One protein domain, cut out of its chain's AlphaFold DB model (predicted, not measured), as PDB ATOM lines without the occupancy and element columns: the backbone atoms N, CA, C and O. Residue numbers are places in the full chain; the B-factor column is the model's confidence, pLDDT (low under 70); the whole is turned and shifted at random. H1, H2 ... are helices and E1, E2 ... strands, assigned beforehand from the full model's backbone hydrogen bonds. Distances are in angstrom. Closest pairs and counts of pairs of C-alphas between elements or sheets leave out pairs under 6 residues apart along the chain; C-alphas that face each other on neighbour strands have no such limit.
ATOM      1  N   PHE A   2     131.400 126.215 130.002       70.44
ATOM      2  CA  PHE A   2     132.627 126.579 130.736       70.44
ATOM      3  C   PHE A   2     132.811 125.851 132.079       70.44
ATOM      4  O   PHE A   2     132.162 126.157 133.078       70.44
ATOM      5  N   THR A   3     133.624 124.799 132.079       82.38
ATOM      6  CA  THR A   3     133.921 123.951 133.252       82.38
ATOM      7  C   THR A   3     135.388 123.508 133.263       82.38
ATOM      8  O   THR A   3     135.758 122.624 134.046       82.38
ATOM      9  N   ALA A   4     136.214 124.109 132.402       87.81
ATOM     10  CA  ALA A   4     137.612 123.758 132.212       87.81
ATOM     11  C   ALA A   4     138.449 124.172 133.425       87.81
ATOM     12  O   ALA A   4     139.320 123.421 133.855       87.81
ATOM     13  N   THR A   5     138.129 125.315 134.037       92.38
ATOM     14  CA  THR A   5     138.820 125.806 135.238       92.38
ATOM     15  C   THR A   5     137.913 125.810 136.468       92.38
ATOM     16  O   THR A   5     136.683 125.816 136.371       92.38
ATOM     17  N   GLN A   6     138.513 125.821 137.663       89.94
ATOM     18  CA  GLN A   6     137.758 125.988 138.909       89.94
ATOM     19  C   GLN A   6     137.001 127.322 138.927       89.94
ATOM     20  O   GLN A   6     135.849 127.350 139.353       89.94
ATOM     21  N   ALA A   7     137.606 128.393 138.408       89.94
ATOM     22  CA  ALA A   7     136.962 129.698 138.291       89.94
ATOM     23  C   ALA A   7     135.702 129.624 137.410       89.94
ATOM     24  O   ALA A   7     134.632 130.043 137.839       89.94
ATOM     25  N   GLU A   8     135.783 128.983 136.241       90.06
ATOM     26  CA  GLU A   8     134.623 128.781 135.360       90.06
ATOM     27  C   GLU A   8     133.508 127.946 136.007       90.06
ATOM     28  O   GLU A   8     132.324 128.176 135.766       90.06
ATOM     29  N   ARG A   9     133.864 126.965 136.847       88.31
ATOM     30  CA  ARG A   9     132.880 126.150 137.582       88.31
ATOM     31  C   ARG A   9     132.153 126.939 138.672       88.31
ATOM     32  O   ARG A   9     131.015 126.591 138.990       88.31
ATOM     33  N   GLN A  10     132.810 127.955 139.227       90.81
ATOM     34  CA  GLN A  10     132.285 128.857 140.258       90.81
ATOM     35  C   GLN A  10     131.673 130.138 139.674       90.81
ATOM     36  O   GLN A  10     131.196 130.995 140.413       90.81
ATOM     37  N   GLN A  11     131.650 130.264 138.349       92.00
ATOM     38  CA  GLN A  11     131.013 131.360 137.643       92.00
ATOM     39  C   GLN A  11     129.745 130.851 136.957       92.00
ATOM     40  O   GLN A  11     129.738 129.817 136.290       92.00
ATOM     41  N   ALA A  12     128.649 131.584 137.142       93.25
ATOM     42  CA  ALA A  12     127.376 131.320 136.473       93.25
ATOM     43  C   ALA A  12     126.852 132.519 135.675       93.25
ATOM     44  O   ALA A  12     125.813 132.411 135.025       93.25
ATOM     45  N   LEU A  13     127.558 133.649 135.746       93.00
ATOM     46  CA  LEU A  13     127.211 134.909 135.108       93.00
ATOM     47  C   LEU A  13     128.396 135.358 134.262       93.00
ATOM     48  O   LEU A  13     129.497 135.517 134.789       93.00
ATOM     49  N   TRP A  14     128.178 135.586 132.973       92.31
ATOM     50  CA  TRP A  14     129.182 136.149 132.076       92.31
ATOM     51  C   TRP A  14     128.640 137.415 131.447       92.31
ATOM     52  O   TRP A  14     127.529 137.423 130.919       92.31
ATOM     53  N   ARG A  15     129.452 138.469 131.481       92.25
ATOM     54  CA  ARG A  15     129.198 139.717 130.773       92.25
ATOM     55  C   ARG A  15     130.248 139.862 129.687       92.25
ATOM     56  O   ARG A  15     131.430 140.018 129.985       92.25
ATOM     57  N   PHE A  16     129.806 139.801 128.443       92.19
ATOM     58  CA  PHE A  16     130.638 140.033 127.275       92.19
ATOM     59  C   PHE A  16     130.358 141.440 126.752       92.19
ATOM     60  O   PHE A  16     129.211 141.798 126.480       92.19
ATOM     61  N   GLU A  17     131.411 142.239 126.642       93.19
ATOM     62  CA  GLU A  17     131.368 143.597 126.103       93.19
ATOM     63  C   GLU A  17     131.912 143.589 124.677       93.19
ATOM     64  O   GLU A  17     132.926 142.943 124.401       93.19
ATOM     65  N   MET A  18     131.261 144.332 123.783       93.44
ATOM     66  CA  MET A  18     131.760 144.523 122.424       93.44
ATOM     67  C   MET A  18     132.921 145.523 122.435       93.44
ATOM     68  O   MET A  18     132.838 146.591 123.057       93.44
ATOM     69  N   ARG A  19     134.014 145.162 121.764       94.50
ATOM     70  CA  ARG A  19     135.257 145.938 121.673       94.50
ATOM     71  C   ARG A  19     135.725 146.001 120.227       94.50
ATOM     72  O   ARG A  19     135.407 145.102 119.452       94.50
ATOM     73  N   ASP A  20     136.445 147.064 119.889       94.88
ATOM     74  CA  ASP A  20     137.107 147.177 118.591       94.88
ATOM     75  C   ASP A  20     138.173 146.080 118.439       94.88
ATOM     76  O   ASP A  20     138.868 145.738 119.398       94.88
ATOM     77  N   GLU A  21     138.293 145.524 117.233       95.31
ATOM     78  CA  GLU A  21     139.216 144.422 116.944       95.31
ATOM     79  C   GLU A  21     140.684 144.858 117.036       95.31
ATOM     80  O   GLU A  21     141.530 144.128 117.554       95.31
ATOM     81  N   THR A  22     140.989 146.063 116.559       96.31
ATOM     82  CA  THR A  22     142.357 146.598 116.498       96.31
ATOM     83  C   THR A  22     142.733 147.399 117.740       96.31
ATOM     84  O   THR A  22     143.914 147.536 118.062       96.31
ATOM     85  N   GLN A  23     141.735 147.909 118.462       95.81
ATOM     86  CA  GLN A  23     141.885 148.725 119.661       95.81
ATOM     87  C   GLN A  23     141.005 148.187 120.802       95.81
ATOM     88  O   GLN A  23     139.990 148.800 121.131       95.81
ATOM     89  N   PRO A  24     141.383 147.082 121.474       91.88
ATOM     90  CA  PRO A  24     140.540 146.429 122.482       91.88
ATOM     91  C   PRO A  24     140.125 147.318 123.670       91.88
ATOM     92  O   PRO A  24     139.145 147.028 124.354       91.88
ATOM     93  N   GLN A  25     140.856 148.402 123.936       94.12
ATOM     94  CA  GLN A  25     140.496 149.417 124.929       94.12
ATOM     95  C   GLN A  25     139.256 150.239 124.539       94.12
ATOM     96  O   GLN A  25     138.585 150.790 125.410       94.12
ATOM     97  N   VAL A  26     138.943 150.325 123.244       93.69
ATOM     98  CA  VAL A  26     137.738 150.973 122.727       93.69
ATOM     99  C   VAL A  26     136.594 149.975 122.839       93.69
ATOM    100  O   VAL A  26     136.558 148.954 122.154       93.69
ATOM    101  N   SER A  27     135.649 150.267 123.730       93.12
ATOM    102  CA  SER A  27     134.483 149.425 123.977       93.12
ATOM    103  C   SER A  27     133.194 150.210 123.808       93.12
ATOM    104  O   SER A  27     133.118 151.385 124.161       93.12
ATOM    105  N   LEU A  28     132.149 149.514 123.361       90.88
ATOM    106  CA  LEU A  28     130.780 150.023 123.424       90.88
ATOM    107  C   LEU A  28     130.260 150.121 124.871       90.88
ATOM    108  O   LEU A  28     129.177 150.660 125.098       90.88
ATOM    109  N   GLY A  29     131.007 149.624 125.863       87.69
ATOM    110  CA  GLY A  29     130.659 149.732 127.275       87.69
ATOM    111  C   GLY A  29     129.283 149.132 127.545       87.69
ATOM    112  O   GLY A  29     129.048 147.963 127.255       87.69
ATOM    113  N   ASN A  30     128.364 149.936 128.084       88.50
ATOM    114  CA  ASN A  30     126.987 149.522 128.376       88.50
ATOM    115  C   ASN A  30     126.018 149.684 127.189       88.50
ATOM    116  O   ASN A  30     124.853 149.327 127.326       88.50
ATOM    117  N   ILE A  31     126.468 150.216 126.044       92.56
ATOM    118  CA  ILE A  31     125.613 150.403 124.859       92.56
ATOM    119  C   ILE A  31     125.234 149.045 124.260       92.56
ATOM    120  O   ILE A  31     124.083 148.838 123.884       92.56
ATOM    121  N   LEU A  32     126.189 148.111 124.188       90.25
ATOM    122  CA  LEU A  32     125.948 146.760 123.689       90.25
ATOM    123  C   LEU A  32     126.750 145.732 124.486       90.25
ATOM    124  O   LEU A  32     127.982 145.706 124.449       90.25
ATOM    125  N   GLN A  33     126.018 144.864 125.184       92.69
ATOM    126  CA  GLN A  33     126.562 143.785 126.002       92.69
ATOM    127  C   GLN A  33     125.750 142.510 125.805       92.69
ATOM    128  O   GLN A  33     124.520 142.549 125.743       92.69
ATOM    129  N   MET A  34     126.434 141.369 125.786       93.12
ATOM    130  CA  MET A  34     125.803 140.057 125.861       93.12
ATOM    131  C   MET A  34     125.995 139.503 127.271       93.12
ATOM    132  O   MET A  34     127.119 139.268 127.712       93.12
ATOM    133  N   ASN A  35     124.890 139.286 127.982       91.50
ATOM    134  CA  ASN A  35     124.898 138.667 129.302       91.50
ATOM    135  C   ASN A  35     124.427 137.216 129.186       91.50
ATOM    136  O   ASN A  35     123.334 136.958 128.684       91.50
ATOM    137  N   LEU A  36     125.244 136.276 129.657       92.62
ATOM    138  CA  LEU A  36     124.909 134.856 129.710       92.62
ATOM    139  C   LEU A  36     124.742 134.428 131.165       92.62
ATOM    140  O   LEU A  36     125.597 134.704 132.008       92.62
ATOM    141  N   VAL A  37     123.644 133.730 131.446       92.69
ATOM    142  CA  VAL A  37     123.324 133.196 132.773       92.69
ATOM    143  C   VAL A  37     123.127 131.687 132.671       92.69
ATOM    144  O   VAL A  37     122.179 131.214 132.049       92.69
ATOM    145  N   GLU A  38     123.997 130.909 133.314       93.19
ATOM    146  CA  GLU A  38     123.803 129.463 133.450       93.19
ATOM    147  C   GLU A  38     122.879 129.179 134.640       93.19
ATOM    148  O   GLU A  38     123.343 128.975 135.761       93.19
ATOM    149  N   LEU A  39     121.564 129.141 134.395       92.25
ATOM    150  CA  LEU A  39     120.535 129.056 135.446       92.25
ATOM    151  C   LEU A  39     120.797 127.955 136.483       92.25
ATOM    152  O   LEU A  39     120.780 128.230 137.676       92.25
ATOM    153  N   LYS A  40     121.107 126.724 136.050       90.50
ATOM    154  CA  LYS A  40     121.385 125.603 136.971       90.50
ATOM    155  C   LYS A  40     122.595 125.866 137.875       90.50
ATOM    156  O   LYS A  40     122.589 125.465 139.034       90.50
ATOM    157  N   LYS A  41     123.647 126.506 137.350       92.94
ATOM    158  CA  LYS A  41     124.821 126.870 138.154       92.94
ATOM    159  C   LYS A  41     124.495 128.036 139.076       92.94
ATOM    160  O   LYS A  41     124.873 127.980 140.234       92.94
ATOM    161  N   ALA A  42     123.811 129.063 138.576       92.31
ATOM    162  CA  ALA A  42     123.492 130.267 139.338       92.31
ATOM    163  C   ALA A  42     122.598 129.956 140.546       92.31
ATOM    164  O   ALA A  42     122.809 130.493 141.629       92.31
ATOM    165  N   ASP A  43     121.656 129.039 140.348       91.19
ATOM    166  CA  ASP A  43     120.790 128.487 141.380       91.19
ATOM    167  C   ASP A  43     121.594 127.706 142.434       91.19
ATOM    168  O   ASP A  43     121.623 128.070 143.607       91.19
ATOM    169  N   ARG A  44     122.392 126.719 141.996       92.06
ATOM    170  CA  ARG A  44     123.256 125.917 142.881       92.06
ATOM    171  C   ARG A  44     124.277 126.748 143.664       92.06
ATOM    172  O   ARG A  44     124.578 126.420 144.806       92.06
ATOM    173  N   LEU A  45     124.870 127.759 143.032       91.50
ATOM    174  CA  LEU A  45     125.880 128.620 143.652       91.50
ATOM    175  C   LEU A  45     125.267 129.640 144.618       91.50
ATOM    176  O   LEU A  45     126.012 130.239 145.385       91.50
ATOM    177  N   GLY A  46     123.944 129.832 144.598       87.12
ATOM    178  CA  GLY A  46     123.245 130.686 145.551       87.12
ATOM    179  C   GLY A  46     123.695 132.143 145.476       87.12
ATOM    180  O   GLY A  46     124.326 132.653 146.399       87.12
ATOM    181  N   LEU A  47     123.357 132.827 144.378       86.12
ATOM    182  CA  LEU A  47     123.702 134.240 144.192       86.12
ATOM    183  C   LEU A  47     123.266 135.128 145.378       86.12
ATOM    184  O   LEU A  47     122.270 134.836 146.058       86.12
TER     185      LEU A  47
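This is residues 2 to 47 of the 155 residues of an uncharacterized protein of Thiorhodovibrio sp. 970 (UniProt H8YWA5). Picture a hairpin of two strands, E1 and E2, running side by side, with a long loop, residues 18 to 32, joining them at one end and a short helix at each strand's other end: H1 before E1 and H2 after E2. The loop and the two helices lie at opposite ends of the longest axis, and the helices do not pack together. The printed part has 46 residues, with two named helices and two named strands in the order H1, E1, E2, H2; the sheet has the order E1 - E2 and is antiparallel. The class is mixed, helices and strands, with under half of the residues in named elements. The whole is loose, with a radius of gyration of the C-alphas of 13.4 A, and its outline is flat, spanning 37 by 22 by 11 A.

Going along from Phe 2, you first meet H1, residues 6 to 9, and then a tight link of 3 residues to E1, residues 13 to 17. Beyond the long link you come to E2, residues 33 to 37, which is the antiparallel neighbour of E1 and forms a hairpin with it; their directions stand at 166 degrees. Look at C-alphas 15 and 35, which face each other at 4.7 A. Then look at N 16 and O 34, 2.8 A apart, and N 34 and O 16, 2.9 A apart, both within hydrogen-bond range. A tight link of 1 residue leads from E2 to H2, residues 39 to 45. The closest C-alphas of E1 and H2 are those of Leu 13 and Ala 42, 7.3 A apart. H1 and E2 are apart; H1 and H2 are only just apart, their closest C-alphas 8.1 A from each other. In H2 every O i to N i+4 pair is within hydrogen-bond range; H1, with 4 residues, is too short for such a pair, and its 1 pair of O i and N i+3 is within range.

Find C-alpha 6 at (137.758, 125.988, 138.909); from there H1 runs 5.1 A to C-alpha 9. E1 begins at C-alpha 13, at (127.211, 134.909, 135.108), and runs 13.2 A to C-alpha 17. E2 runs 13.0 A from C-alpha 33 to C-alpha 37. H2 runs 9.8 A from C-alpha 39 to C-alpha 45, at (125.880, 128.620, 143.652).

The two C-alphas farthest apart are those of Thr 22 and Arg 44, at 38.6 A. The link from E1 to E2 is long, with 15 residues, and its C-alphas lie 12 to 21 A from the mean of all C-alphas. The printed part has no cut. The mean pLDDT of the printed part is 91.2, and no printed residue of this predicted model is under 70.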